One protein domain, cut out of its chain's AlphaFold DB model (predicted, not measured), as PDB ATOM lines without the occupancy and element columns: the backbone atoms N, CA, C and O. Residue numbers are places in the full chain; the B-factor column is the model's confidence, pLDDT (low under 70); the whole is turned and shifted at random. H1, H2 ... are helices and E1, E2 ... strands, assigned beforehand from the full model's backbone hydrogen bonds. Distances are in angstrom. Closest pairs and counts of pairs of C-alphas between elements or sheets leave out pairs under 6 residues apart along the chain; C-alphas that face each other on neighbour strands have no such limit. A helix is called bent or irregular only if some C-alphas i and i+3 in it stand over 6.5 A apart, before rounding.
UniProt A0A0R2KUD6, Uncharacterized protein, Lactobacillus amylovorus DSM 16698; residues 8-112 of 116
ATOM      1  N   SER A   8     576.644 280.593 456.769       66.88
ATOM      2  CA  SER A   8     576.769 279.138 456.852       66.88
ATOM      3  C   SER A   8     577.324 278.756 458.223       66.88
ATOM      4  O   SER A   8     578.141 279.480 458.794       66.88
ATOM      5  N   VAL A   9     576.863 277.633 458.773       70.06
ATOM      6  CA  VAL A   9     577.230 277.194 460.124       70.06
ATOM      7  C   VAL A   9     577.744 275.761 460.085       70.06
ATOM      8  O   VAL A   9     577.130 274.896 459.467       70.06
ATOM      9  N   ALA A  10     578.850 275.502 460.779       71.94
ATOM     10  CA  ALA A  10     579.370 274.163 461.026       71.94
ATOM     11  C   ALA A  10     579.524 273.939 462.527       71.94
ATOM     12  O   ALA A  10     579.982 274.818 463.257       71.94
ATOM     13  N   LEU A  11     579.148 272.745 462.970       75.75
ATOM     14  CA  LEU A  11     579.318 272.284 464.339       75.75
ATOM     15  C   LEU A  11     580.408 271.214 464.350       75.75
ATOM     16  O   LEU A  11     580.268 270.176 463.707       75.75
ATOM     17  N   PHE A  12     581.475 271.466 465.095       75.56
ATOM     18  CA  PHE A  12     582.571 270.532 465.306       75.56
ATOM     19  C   PHE A  12     582.441 269.936 466.701       75.56
ATOM     20  O   PHE A  12     582.352 270.665 467.687       75.56
ATOM     21  N   LEU A  13     582.416 268.609 466.780       76.06
ATOM     22  CA  LEU A  13     582.318 267.873 468.035       76.06
ATOM     23  C   LEU A  13     583.680 267.271 468.382       76.06
ATOM     24  O   LEU A  13     584.356 266.709 467.524       76.06
ATOM     25  N   SER A  14     584.069 267.381 469.646       77.75
ATOM     26  CA  SER A  14     585.264 266.773 470.233       77.75
ATOM     27  C   SER A  14     584.880 265.991 471.493       77.75
ATOM     28  O   SER A  14     583.725 266.005 471.925       77.75
ATOM     29  N   LYS A  15     585.840 265.291 472.110       76.75
ATOM     30  CA  LYS A  15     585.603 264.565 473.367       76.75
ATOM     31  C   LYS A  15     585.216 265.560 474.474       76.75
ATOM     32  O   LYS A  15     586.079 266.206 475.059       76.75
ATOM     33  N   ASN A  16     583.916 265.654 474.758       79.94
ATOM     34  CA  ASN A  16     583.277 266.533 475.752       79.94
ATOM     35  C   ASN A  16     583.278 268.040 475.442       79.94
ATOM     36  O   ASN A  16     582.937 268.835 476.322       79.94
ATOM     37  N   SER A  17     583.608 268.453 474.220       81.19
ATOM     38  CA  SER A  17     583.524 269.856 473.799       81.19
ATOM     39  C   SER A  17     582.919 269.990 472.409       81.19
ATOM     40  O   SER A  17     582.863 269.029 471.638       81.19
ATOM     41  N   ALA A  18     582.432 271.187 472.102       81.69
ATOM     42  CA  ALA A  18     581.969 271.517 470.768       81.69
ATOM     43  C   ALA A  18     582.348 272.946 470.398       81.69
ATOM     44  O   ALA A  18     582.347 273.849 471.234       81.69
ATOM     45  N   THR A  19     582.601 273.148 469.118       81.06
ATOM     46  CA  THR A  19     582.881 274.455 468.538       81.06
ATOM     47  C   THR A  19     581.868 274.710 467.442       81.06
ATOM     48  O   THR A  19     581.584 273.823 466.635       81.06
ATOM     49  N   ILE A  20     581.303 275.913 467.417       79.94
ATOM     50  CA  ILE A  20     580.411 276.343 466.347       79.94
ATOM     51  C   ILE A  20     581.093 277.442 465.542       79.94
ATOM     52  O   ILE A  20     581.550 278.448 466.085       79.94
ATOM     53  N   ASN A  21     581.159 277.228 464.232       73.56
ATOM     54  CA  ASN A  21     581.764 278.163 463.301       73.56
ATOM     55  C   ASN A  21     580.672 278.744 462.417       73.56
ATOM     56  O   ASN A  21     579.996 277.999 461.708       73.56
ATOM     57  N   GLY A  22     580.538 280.065 462.439       70.69
ATOM     58  CA  GLY A  22     579.833 280.830 461.423       70.69
ATOM     59  C   GLY A  22     580.825 281.276 460.354       70.69
ATOM     60  O   GLY A  22     581.797 281.971 460.658       70.69
ATOM     61  N   PHE A  23     580.605 280.876 459.105       64.56
ATOM     62  CA  PHE A  23     581.447 281.267 457.980       64.56
ATOM     63  C   PHE A  23     580.601 281.697 456.791       64.56
ATOM     64  O   PHE A  23     579.630 281.035 456.443       64.56
ATOM     65  N   GLN A  24     581.057 282.782 456.158       56.84
ATOM     66  CA  GLN A  24     580.589 283.359 454.899       56.84
ATOM     67  C   GLN A  24     579.095 283.694 454.817       56.84
ATOM     68  O   GLN A  24     578.241 282.928 455.266       56.84
ATOM     69  N   PRO A  25     578.740 284.799 454.144       55.38
ATOM     70  CA  PRO A  25     577.349 285.080 453.919       55.38
ATOM     71  C   PRO A  25     576.692 283.991 453.058       55.38
ATOM     72  O   PRO A  25     577.273 283.530 452.075       55.38
ATOM     73  N   VAL A  26     575.470 283.578 453.395       50.97
ATOM     74  CA  VAL A  26     574.714 282.604 452.594       50.97
ATOM     75  C   VAL A  26     574.321 283.259 451.268       50.97
ATOM     76  O   VAL A  26     573.374 284.042 451.193       50.97
ATOM     77  N   GLY A  27     575.070 282.925 450.217       49.38
ATOM     78  CA  GLY A  27     574.793 283.264 448.822       49.38
ATOM     79  C   GLY A  27     574.432 282.031 447.987       49.38
ATOM     80  O   GLY A  27     574.547 280.897 448.441       49.38
ATOM     81  N   LYS A  28     574.027 282.241 446.724       43.78
ATOM     82  CA  LYS A  28     573.626 281.168 445.781       43.78
ATOM     83  C   LYS A  28     574.725 280.133 445.464       43.78
ATOM     84  O   LYS A  28     574.429 279.136 444.817       43.78
ATOM     85  N   LYS A  29     575.974 280.363 445.879       43.84
ATOM     86  CA  LYS A  29     577.117 279.464 445.677       43.84
ATOM     87  C   LYS A  29     577.931 279.390 446.972       43.84
ATOM     88  O   LYS A  29     578.880 280.143 447.151       43.84
ATOM     89  N   SER A  30     577.504 278.537 447.901       46.38
ATOM     90  CA  SER A  30     578.320 278.160 449.061       46.38
ATOM     91  C   SER A  30     579.534 277.357 448.583       46.38
ATOM     92  O   SER A  30     579.387 276.467 447.746       46.38
ATOM     93  N   TYR A  31     580.724 277.645 449.116       44.50
ATOM     94  CA  TYR A  31     581.950 276.887 448.819       44.50
ATOM     95  C   TYR A  31     581.934 275.459 449.401       44.50
ATOM     96  O   TYR A  31     582.814 274.666 449.083       44.50
ATOM     97  N   LEU A  32     580.939 275.110 450.228       46.53
ATOM     98  CA  LEU A  32     580.824 273.799 450.881       46.53
ATOM     99  C   LEU A  32     579.929 272.777 450.149       46.53
ATOM    100  O   LEU A  32     579.514 271.786 450.745       46.53
ATOM    101  N   GLY A  33     579.618 272.975 448.866       46.84
ATOM    102  CA  GLY A  33     578.776 272.034 448.114       46.84
ATOM    103  C   GLY A  33     577.309 272.063 448.565       46.84
ATOM    104  O   GLY A  33     576.763 273.144 448.783       46.84
ATOM    105  N   ASN A  34     576.657 270.897 448.695       41.75
ATOM    106  CA  ASN A  34     575.228 270.728 449.044       41.75
ATOM    107  C   ASN A  34     574.876 271.137 450.499       41.75
ATOM    108  O   ASN A  34     574.135 270.442 451.195       41.75
ATOM    109  N   SER A  35     575.392 272.262 450.996       42.00
ATOM    110  CA  SER A  35     574.959 272.859 452.257       42.00
ATOM    111  C   SER A  35     573.526 273.379 452.108       42.00
ATOM    112  O   SER A  35     573.277 274.294 451.316       42.00
ATOM    113  N   LYS A  36     572.575 272.794 452.846       43.22
ATOM    114  CA  LYS A  36     571.181 273.257 452.863       43.22
ATOM    115  C   LYS A  36     571.090 274.646 453.503       43.22
ATOM    116  O   LYS A  36     571.704 274.914 454.532       43.22
ATOM    117  N   LEU A  37     570.321 275.524 452.857       48.56
ATOM    118  CA  LEU A  37     570.043 276.888 453.303       48.56
ATOM    119  C   LEU A  37     569.320 276.867 454.651       48.56
ATOM    120  O   LEU A  37     568.308 276.184 454.801       48.56
ATOM    121  N   ILE A  38     569.819 277.645 455.609       52.44
ATOM    122  CA  ILE A  38     569.258 277.687 456.953       52.44
ATOM    123  C   ILE A  38     568.100 278.696 457.031       52.44
ATOM    124  O   ILE A  38     568.294 279.905 456.860       52.44
ATOM    125  N   ASN A  39     566.891 278.216 457.346       51.91
ATOM    126  CA  ASN A  39     565.765 279.080 457.705       51.91
ATOM    127  C   ASN A  39     565.972 279.649 459.111       51.91
ATOM    128  O   ASN A  39     566.520 279.022 460.004       51.91
ATOM    129  N   SER A  40     565.556 280.880 459.301       52.81
ATOM    130  CA  SER A  40     566.253 281.781 460.208       52.81
ATOM    131  C   SER A  40     565.325 282.616 461.063       52.81
ATOM    132  O   SER A  40     565.734 283.298 461.997       52.81
ATOM    133  N   ASN A  41     564.040 282.460 460.783       63.75
ATOM    134  CA  ASN A  41     562.974 282.838 461.686       63.75
ATOM    135  C   ASN A  41     562.748 281.778 462.769       63.75
ATOM    136  O   ASN A  41     561.885 281.952 463.626       63.75
ATOM    137  N   THR A  42     563.526 280.697 462.757       76.56
ATOM    138  CA  THR A  42     563.400 279.628 463.731       76.56
ATOM    139  C   THR A  42     564.044 280.025 465.071       76.56
ATOM    140  O   THR A  42     565.023 280.784 465.109       76.56
ATOM    141  N   PRO A  43     563.528 279.529 466.209       82.81
ATOM    142  CA  PRO A  43     564.166 279.729 467.509       82.81
ATOM    143  C   PRO A  43     565.610 279.207 467.558       82.81
ATOM    144  O   PRO A  43     566.467 279.816 468.207       82.81
ATOM    145  N   THR A  44     565.903 278.117 466.840       83.44
ATOM    146  CA  THR A  44     567.247 277.529 466.798       83.44
ATOM    147  C   THR A  44     568.230 278.445 466.080       83.44
ATOM    148  O   THR A  44     569.323 278.683 466.589       83.44
ATOM    149  N   ALA A  45     567.827 279.044 464.959       77.56
ATOM    150  CA  ALA A  45     568.647 279.998 464.224       77.56
ATOM    151  C   ALA A  45     569.014 281.225 465.063       77.56
ATOM    152  O   ALA A  45     570.176 281.625 465.107       77.56
ATOM    153  N   LYS A  46     568.034 281.790 465.779       80.94
ATOM    154  CA  LYS A  46     568.250 282.922 466.693       80.94
ATOM    155  C   LYS A  46     569.207 282.558 467.827       80.94
ATOM    156  O   LYS A  46     570.074 283.353 468.181       80.94
ATOM    157  N   SER A  47     569.078 281.347 468.366       86.38
ATOM    158  CA  SER A  47     569.950 280.848 469.435       86.38
ATOM    159  C   SER A  47     571.389 280.659 468.955       86.38
ATOM    160  O   SER A  47     572.321 281.085 469.634       86.38
ATOM    161  N   ILE A  48     571.575 280.086 467.762       83.19
ATOM    162  CA  ILE A  48     572.887 279.931 467.121       83.19
ATOM    163  C   ILE A  48     573.514 281.295 466.839       83.19
ATOM    164  O   ILE A  48     574.671 281.516 467.184       83.19
ATOM    165  N   TYR A  49     572.750 282.226 466.266       80.94
ATOM    166  CA  TYR A  49     573.234 283.572 465.982       80.94
ATOM    167  C   TYR A  49     573.681 284.292 467.258       80.94
ATOM    168  O   TYR A  49     574.800 284.794 467.308       80.94
ATOM    169  N   LYS A  50     572.869 284.255 468.320       85.06
ATOM    170  CA  LYS A  50     573.235 284.823 469.622       85.06
ATOM    171  C   LYS A  50     574.477 284.162 470.216       85.06
ATOM    172  O   LYS A  50     575.300 284.854 470.805       85.06
ATOM    173  N   ALA A  51     574.629 282.847 470.063       85.38
ATOM    174  CA  ALA A  51     575.821 282.140 470.522       85.38
ATOM    175  C   ALA A  51     577.077 282.556 469.742       85.38
ATOM    176  O   ALA A  51     578.142 282.658 470.345       85.38
ATOM    177  N   LEU A  52     576.951 282.816 468.437       80.19
ATOM    178  CA  LEU A  52     578.049 283.253 467.576       80.19
ATOM    179  C   LEU A  52     578.435 284.715 467.837       80.19
ATOM    180  O   LEU A  52     579.604 285.011 468.045       80.19
ATOM    181  N   THR A  53     577.474 285.636 467.844       79.25
ATOM    182  CA  THR A  53     577.747 287.084 467.802       79.25
ATOM    183  C   THR A  53     577.556 287.796 469.138       79.25
ATOM    184  O   THR A  53     577.997 288.929 469.297       79.25
ATOM    185  N   GLY A  54     576.863 287.174 470.098       83.00
ATOM    186  CA  GLY A  54     576.376 287.835 471.312       83.00
ATOM    187  C   GLY A  54     575.140 288.719 471.088       83.00
ATOM    188  O   GLY A  54     574.528 289.170 472.056       83.00
ATOM    189  N   HIS A  55     574.725 288.945 469.838       81.69
ATOM    190  CA  HIS A  55     573.580 289.784 469.502       81.69
ATOM    191  C   HIS A  55     572.276 288.977 469.501       81.69
ATOM    192  O   HIS A  55     572.193 287.881 468.954       81.69
ATOM    193  N   SER A  56     571.211 289.542 470.074       77.75
ATOM    194  CA  SER A  56     569.873 288.922 470.053       77.75
ATOM    195  C   SER A  56     569.118 289.172 468.740       77.75
ATOM    196  O   SER A  56     568.142 288.485 468.444       77.75
ATOM    197  N   THR A  57     569.558 290.162 467.963       75.62
ATOM    198  CA  THR A  57     568.939 290.599 466.709       75.62
ATOM    199  C   THR A  57     569.937 290.512 465.568       75.62
ATOM    200  O   THR A  57     571.085 290.939 465.712       75.62
ATOM    201  N   PHE A  58     569.487 289.997 464.429       71.12
ATOM    202  CA  PHE A  58     570.311 289.870 463.232       71.12
ATOM    203  C   PHE A  58     570.836 291.229 462.754       71.12
ATOM    204  O   PHE A  58     570.067 292.174 462.580       71.12
ATOM    205  N   ASN A  59     572.145 291.311 462.516       74.06
ATOM    206  CA  ASN A  59     572.830 292.481 461.986       74.06
ATOM    207  C   ASN A  59     573.632 292.078 460.737       74.06
ATOM    208  O   ASN A  59     574.584 291.303 460.843       74.06
ATOM    209  N   PRO A  60     573.309 292.631 459.555       68.25
ATOM    210  CA  PRO A  60     574.017 292.315 458.316       68.25
ATOM    211  C   PRO A  60     575.533 292.550 458.352       68.25
ATOM    212  O   PRO A  60     576.269 291.910 457.605       68.25
ATOM    213  N   LYS A  61     576.019 293.442 459.227       72.69
ATOM    214  CA  LYS A  61     577.456 293.714 459.392       72.69
ATOM    215  C   LYS A  61     578.231 292.529 459.978       72.69
ATOM    216  O   LYS A  61     579.442 292.447 459.779       72.69
ATOM    217  N   ASP A  62     577.555 291.613 460.666       70.56
ATOM    218  CA  ASP A  62     578.193 290.451 461.288       70.56
ATOM    219  C   ASP A  62     578.476 289.332 460.269       70.56
ATOM    220  O   ASP A  62     579.346 288.499 460.499       70.56
ATOM    221  N   TYR A  63     577.826 289.354 459.098       62.06
ATOM    222  CA  TYR A  63     577.962 288.321 458.060       62.06
ATOM    223  C   TYR A  63     579.325 288.284 457.364       62.06
ATOM    224  O   TYR A  63     579.691 287.274 456.767       62.06
ATOM    225  N   LEU A  64     580.076 289.383 457.426       60.12
ATOM    226  CA  LEU A  64     581.404 289.489 456.818       60.12
ATOM    227  C   LEU A  64     582.524 289.032 457.760       60.12
ATOM    228  O   LEU A  64     583.682 288.977 457.352       60.12
ATOM    229  N   LYS A  65     582.200 288.707 459.014       64.94
ATOM    230  CA  LYS A  65     583.175 288.267 460.009       64.94
ATOM    231  C   LYS A  65     583.155 286.745 460.086       64.94
ATOM    232  O   LYS A  65     582.102 286.137 460.252       64.94
ATOM    233  N   LEU A  66     584.326 286.120 459.977       63.69
ATOM    234  CA  LEU A  66     584.487 284.731 460.401       63.69
ATOM    235  C   LEU A  66     584.364 284.707 461.921       63.69
ATOM    236  O   LEU A  66     585.147 285.360 462.610       63.69
ATOM    237  N   VAL A  67     583.373 283.983 462.435       71.38
ATOM    238  CA  VAL A  67     583.125 283.907 463.874       71.38
ATOM    239  C   VAL A  67     583.228 282.458 464.313       71.38
ATOM    240  O   VAL A  67     582.428 281.609 463.921       71.38
ATOM    241  N   ASN A  68     584.249 282.176 465.114       75.31
ATOM    242  CA  ASN A  68     584.465 280.885 465.747       75.31
ATOM    243  C   ASN A  68     584.166 281.042 467.238       75.31
ATOM    244  O   ASN A  68     584.783 281.871 467.910       75.31
ATOM    245  N   VAL A  69     583.202 280.270 467.738       80.94
ATOM    246  CA  VAL A  69     582.850 280.266 469.156       80.94
ATOM    247  C   VAL A  69     583.037 278.876 469.729       80.94
ATOM    248  O   VAL A  69     582.336 277.924 469.378       80.94
ATOM    249  N   ASP A  70     583.936 278.793 470.704       84.06
ATOM    250  CA  ASP A  70     584.012 277.647 471.595       84.06
ATOM    251  C   ASP A  70     582.770 277.616 472.502       84.06
ATOM    252  O   ASP A  70     582.509 278.553 473.274       84.06
ATOM    253  N   LEU A  71     581.983 276.543 472.403       83.50
ATOM    254  CA  LEU A  71     580.834 276.304 473.278       83.50
ATOM    255  C   LEU A  71     581.274 275.770 474.651       83.50
ATOM    256  O   LEU A  71     580.476 275.762 475.593       83.50
ATOM    257  N   GLY A  72     582.544 275.386 474.789       85.31
ATOM    258  CA  GLY A  72     583.140 274.829 475.989       85.31
ATOM    259  C   GLY A  72     582.673 273.399 476.240       85.31
ATOM    260  O   GLY A  72     582.393 272.637 475.313       85.31
ATOM    261  N   ARG A  73     582.580 273.028 477.523       87.56
ATOM    262  CA  ARG A  73     582.108 271.700 477.931       87.56
ATOM    263  C   ARG A  73     580.666 271.485 477.474       87.56
ATOM    264  O   ARG A  73     579.775 272.253 477.848       87.56
ATOM    265  N   VAL A  74     580.448 270.409 476.726       87.00
ATOM    266  CA  VAL A  74     579.123 270.000 476.261       87.00
ATOM    267  C   VAL A  74     578.687 268.697 476.907       87.00
ATOM    268  O   VAL A  74     579.493 267.801 477.155       87.00
ATOM    269  N   TYR A  75     577.390 268.604 477.159       89.31
ATOM    270  CA  TYR A  75     576.714 267.382 477.559       89.31
ATOM    271  C   TYR A  75     575.847 266.922 476.398       89.31
ATOM    272  O   TYR A  75     575.085 267.717 475.845       89.31
ATOM    273  N   VAL A  76     575.981 265.650 476.033       86.38
ATOM    274  CA  VAL A  76     575.151 265.019 475.011       86.38
ATOM    275  C   VAL A  76     574.161 264.105 475.715       86.38
ATOM    276  O   VAL A  76     574.558 263.223 476.472       86.38
ATOM    277  N   ILE A  77     572.877 264.347 475.481       89.75
ATOM    278  CA  ILE A  77     571.778 263.490 475.922       89.75
ATOM    279  C   ILE A  77     571.275 262.779 474.674       89.75
ATOM    280  O   ILE A  77     570.882 263.447 473.722       89.75
ATOM    281  N   GLN A  78     571.327 261.451 474.648       87.00
ATOM    282  CA  GLN A  78     570.934 260.658 473.486       87.00
ATOM    283  C   GLN A  78     569.680 259.838 473.795       87.00
ATOM    284  O   GLN A  78     569.573 259.223 474.853       87.00
ATOM    285  N   HIS A  79     568.757 259.822 472.840       86.88
ATOM    286  CA  HIS A  79     567.570 258.978 472.786       86.88
ATOM    287  C   HIS A  79     567.586 258.164 471.480       86.88
ATOM    288  O   HIS A  79     568.455 258.356 470.627       86.88
ATOM    289  N   GLU A  80     566.617 257.264 471.300       83.56
ATOM    290  CA  GLU A  80     566.560 256.358 470.140       83.56
ATOM    291  C   GLU A  80     566.563 257.090 468.786       83.56
ATOM    292  O   GLU A  80     567.239 256.675 467.846       83.56
ATOM    293  N   SER A  81     565.839 258.206 468.692       86.69
ATOM    294  CA  SER A  81     565.660 258.979 467.456       86.69
ATOM    295  C   SER A  81     566.030 260.453 467.599       86.69
ATOM    296  O   SER A  81     565.791 261.239 466.681       86.69
ATOM    297  N   SER A  82     566.628 260.847 468.723       89.94
ATOM    298  CA  SER A  82     567.034 262.226 468.972       89.94
ATOM    299  C   SER A  82     568.303 262.309 469.807       89.94
ATOM    300  O   SER A  82     568.654 261.395 470.548       89.94
ATOM    301  N   TRP A  83     569.010 263.424 469.692       89.75
ATOM    302  CA  TRP A  83     570.054 263.773 470.645       89.75
ATOM    303  C   TRP A  83     570.064 265.273 470.887       89.75
ATOM    304  O   TRP A  83     569.773 266.070 469.997       89.75
ATOM    305  N   THR A  84     570.410 265.662 472.105       90.94
ATOM    306  CA  THR A  84     570.518 267.055 472.520       90.94
ATOM    307  C   THR A  84     571.941 267.343 472.956       90.94
ATOM    308  O   THR A  84     572.468 266.701 473.863       90.94
ATOM    309  N   LEU A  85     572.548 268.350 472.339       89.19
ATOM    310  CA  LEU A  85     573.781 268.971 472.792       89.19
ATOM    311  C   LEU A  85     573.445 270.164 473.669       89.19
ATOM    312  O   LEU A  85     572.793 271.105 473.224       89.19
ATOM    313  N   LYS A  86     573.928 270.144 474.908       91.81
ATOM    314  CA  LYS A  86     573.750 271.226 475.871       91.81
ATOM    315  C   LYS A  86     575.100 271.777 476.305       91.81
ATOM    316  O   LYS A  86     575.937 271.055 476.842       91.81
ATOM    317  N   SER A  87     575.281 273.076 476.117       90.12
ATOM    318  CA  SER A  87     576.387 273.866 476.658       90.12
ATOM    319  C   SER A  87     575.835 275.032 477.483       90.12
ATOM    320  O   SER A  87     574.627 275.270 477.505       90.12
ATOM    321  N   LYS A  88     576.712 275.809 478.129       88.12
ATOM    322  CA  LYS A  88     576.295 277.063 478.784       88.12
ATOM    323  C   LYS A  88     575.796 278.122 477.789       88.12
ATOM    324  O   LYS A  88     575.036 278.997 478.183       88.12
ATOM    325  N   LYS A  89     576.244 278.067 476.528       87.31
ATOM    326  CA  LYS A  89     575.985 279.100 475.508       87.31
ATOM    327  C   LYS A  89     574.853 278.737 474.550       87.31
ATOM    328  O   LYS A  89     574.233 279.620 473.970       87.31
ATOM    329  N   LEU A  90     574.620 277.445 474.354       89.44
ATOM    330  CA  LEU A  90     573.761 276.934 473.297       89.44
ATOM    331  C   LEU A  90     573.229 275.546 473.656       89.44
ATOM    332  O   LEU A  90     573.986 274.686 474.115       89.44
ATOM    333  N   THR A  91     571.939 275.335 473.411       90.88
ATOM    334  CA  THR A  91     571.307 274.013 473.425       90.88
ATOM    335  C   THR A  91     570.762 273.731 472.032       90.88
ATOM    336  O   THR A  91     570.046 274.564 471.482       90.88
ATOM    337  N   LEU A  92     571.112 272.580 471.461       89.06
ATOM    338  CA  LEU A  92     570.647 272.125 470.154       89.06
ATOM    339  C   LEU A  92     570.077 270.724 470.295       89.06
ATOM    340  O   LEU A  92     570.757 269.838 470.802       89.06
ATOM    341  N   THR A  93     568.855 270.525 469.818       90.94
ATOM    342  CA  THR A  93     568.237 269.202 469.728       90.94
ATOM    343  C   THR A  93     568.175 268.790 468.274       90.94
ATOM    344  O   THR A  93     567.823 269.598 467.416       90.94
ATOM    345  N   PHE A  94     568.484 267.531 468.018       87.44
ATOM    346  CA  PHE A  94     568.473 266.912 466.709       87.44
ATOM    347  C   PHE A  94     567.556 265.701 466.725       87.44
ATOM    348  O   PHE A  94     567.474 265.000 467.730       87.44
ATOM    349  N   HIS A  95     566.896 265.446 465.607       90.19
ATOM    350  CA  HIS A  95     566.120 264.246 465.351       90.19
ATOM    351  C   HIS A  95     566.682 263.526 464.130       90.19
ATOM    352  O   HIS A  95     567.282 264.149 463.246       90.19
ATOM    353  N   LYS A  96     566.497 262.210 464.098       86.75
ATOM    354  CA  LYS A  96     566.845 261.395 462.944       86.75
ATOM    355  C   LYS A  96     565.782 261.607 461.872       86.75
ATOM    356  O   LYS A  96     564.596 261.410 462.130       86.75
ATOM    357  N   THR A  97     566.192 262.038 460.690       81.81
ATOM    358  CA  THR A  97     565.304 262.221 459.542       81.81
ATOM    359  C   THR A  97     565.050 260.883 458.843       81.81
ATOM    360  O   THR A  97     565.771 259.903 459.052       81.81
ATOM    361  N   THR A  98     564.008 260.819 458.011       82.00
ATOM    362  CA  THR A  98     563.597 259.592 457.299       82.00
ATOM    363  C   THR A  98     564.667 259.051 456.352       82.00
ATOM    364  O   THR A  98     564.773 257.844 456.167       82.00
ATOM    365  N   ASP A  99     565.502 259.931 455.803       76.38
ATOM    366  CA  ASP A  99     566.669 259.615 454.971       76.38
ATOM    367  C   ASP A  99     567.925 259.257 455.796       76.38
ATOM    368  O   ASP A  99     569.023 259.161 455.254       76.38
ATOM    369  N   GLY A 100     567.777 259.050 457.110       76.69
ATOM    370  CA  GLY A 100     568.837 258.586 458.006       76.69
ATOM    371  C   GLY A 100     569.792 259.674 458.502       76.69
ATOM    372  O   GLY A 100     570.730 259.349 459.227       76.69
ATOM    373  N   ASN A 101     569.549 260.937 458.152       81.25
ATOM    374  CA  ASN A 101     570.369 262.087 458.533       81.25
ATOM    375  C   ASN A 101     569.956 262.663 459.901       81.25
ATOM    376  O   ASN A 101     569.001 262.199 460.522       81.25
ATOM    377  N   TRP A 102     570.693 263.655 460.409       80.94
ATOM    378  CA  TRP A 102     570.343 264.345 461.659       80.94
ATOM    379  C   TRP A 102     569.987 265.793 461.386       80.94
ATOM    380  O   TRP A 102     570.765 266.497 460.748       80.94
ATOM    381  N   ALA A 103     568.858 266.263 461.909       81.31
ATOM    382  CA  ALA A 103     568.430 267.644 461.727       81.31
ATOM    383  C   ALA A 103     567.857 268.251 463.004       81.31
ATOM    384  O   ALA A 103     567.269 267.544 463.818       81.31
ATOM    385  N   THR A 104     567.964 269.566 463.187       83.81
ATOM    386  CA  THR A 104     567.140 270.239 464.200       83.81
ATOM    387  C   THR A 104     565.664 270.161 463.789       83.81
ATOM    388  O   THR A 104     565.382 270.114 462.591       83.81
ATOM    389  N   PRO A 105     564.700 270.138 464.733       83.62
ATOM    390  CA  PRO A 105     563.266 270.014 464.423       83.62
ATOM    391  C   PRO A 105     562.743 271.010 463.383       83.62
ATOM    392  O   PRO A 105     561.833 270.709 462.623       83.62
ATOM    393  N   ASP A 106     563.347 272.193 463.334       77.31
ATOM    394  CA  ASP A 106     563.003 273.291 462.434       77.31
ATOM    395  C   ASP A 106     563.870 273.352 461.158       77.31
ATOM    396  O   ASP A 106     563.795 274.321 460.403       77.31
ATOM    397  N   GLY A 107     564.719 272.345 460.926       73.06
ATOM    398  CA  GLY A 107     565.604 272.256 459.763       73.06
ATOM    399  C   GLY A 107     566.776 273.242 459.767       73.06
ATOM    400  O   GLY A 107     567.440 273.396 458.745       73.06
ATOM    401  N   THR A 108     567.036 273.918 460.890       73.88
ATOM    402  CA  THR A 108     568.110 274.914 461.022       73.88
ATOM    403  C   THR A 108     569.505 274.319 460.812       73.88
ATOM    404  O   THR A 108     570.352 274.898 460.143       73.88
ATOM    405  N   LEU A 109     569.781 273.158 461.393       74.12
ATOM    406  CA  LEU A 109     571.021 272.430 461.137       74.12
ATOM    407  C   LEU A 109     570.669 271.055 460.602       74.12
ATOM    408  O   LEU A 109     569.719 270.437 461.076       74.12
ATOM    409  N   TRP A 110     571.446 270.586 459.631       71.44
ATOM    410  CA  TRP A 110     571.296 269.272 459.025       71.44
ATOM    411  C   TRP A 110     572.680 268.672 458.781       71.44
ATOM    412  O   TRP A 110     573.538 269.315 458.174       71.44
ATOM    413  N   PHE A 111     572.895 267.451 459.256       65.06
ATOM    414  CA  PHE A 111     574.130 266.701 459.089       65.06
ATOM    415  C   PHE A 111     573.852 265.430 458.297       65.06
ATOM    416  O   PHE A 111     573.031 264.618 458.741       65.06
ATOM    417  N   PRO A 112     574.559 265.203 457.180       59.59
ATOM    418  CA  PRO A 112     574.526 263.907 456.543       59.59
ATOM    419  C   PRO A 112     575.197 262.879 457.463       59.59
ATOM    420  O   PRO A 112     576.343 263.069 457.885       59.59
TER     421      PRO A 112
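What this domain is: This is residues 8 to 112 of the 116 residues of an uncharacterized protein of Lactobacillus amylovorus DSM 16698 (UniProt A0A0R2KUD6). Two small three-stranded sheets meet at a corner, where E3 of the larger sheet runs on into E4 of the other at 79 degrees; H1 packs across one face of the larger sheet, and its residue 44 comes near E6. The 105 printed residues hold E1, E2, H1, H2, E3, E4, E5 and E6 in chain order; both sheets, E1 - E2 - E3 and E4 - E5 - E6, are antiparallel, and the class is mixed. The whole is compact, with a radius of gyration of the C-alphas of 13.5 A and spans of 40 by 30 by 24 A.

Where its parts are: E1 is residues 8 to 14, 20.1 A, from C-alpha 8 at (576.769, 279.138, 456.852). E2 is 17 to 25, 25.8 A; E3 is 67 to 73, 18.6 A. H1 is 43 to 53, 15.4 A; H2 is 60 to 64, 8.0 A, neither bent nor irregular, but only just: C-alphas 61 and 64 are 6.3 A apart. E4 is 75 to 78, 9.8 A; E5 is 82 to 86, 13.2 A; E6 is 91 to 96, 17.0 A, ending at C-alpha 96 (566.845, 261.395, 462.944).

How they stand to each other: In the hairpin E1 and E2, N 10 and O 21 are 2.9 A apart, within hydrogen-bond range; between E2 and E3, N 20 and O 69 are 3.0 A apart. H1 is on this sheet at a height of 9.6 A, two layers, a helix on one face of a sheet; it runs across the strands, at 85 degrees to E2 on the local plane, and its closest C-alphas to E3 are Leu 52 and Val 69, 5.9 A. H2 only grazes the sheet with residues 60 to 64. E4, E5 and E6 form a meander, each strand the antiparallel neighbour of the one before, with N 77 and O 84 at 2.9 A and N 83 and O 94 at 2.9 A. The closest C-alphas of H1 and E6 are Thr 44 and Leu 92, 7.2 A. Every O i to N i+4 pair is within hydrogen-bond range in H1; in H2 0 of 1 is, beside 1 of 2 O i to N i+3 pairs.

The domain as a whole: The C-alphas farthest apart, of Lys 61 and Glu 80, are 40.4 A apart. The printed part has no cut; the link E2 to H1, 17 residues, is long. Confidence is under 70 at residues 8, 23 to 41, 60, 63 to 66 and 111 to 112.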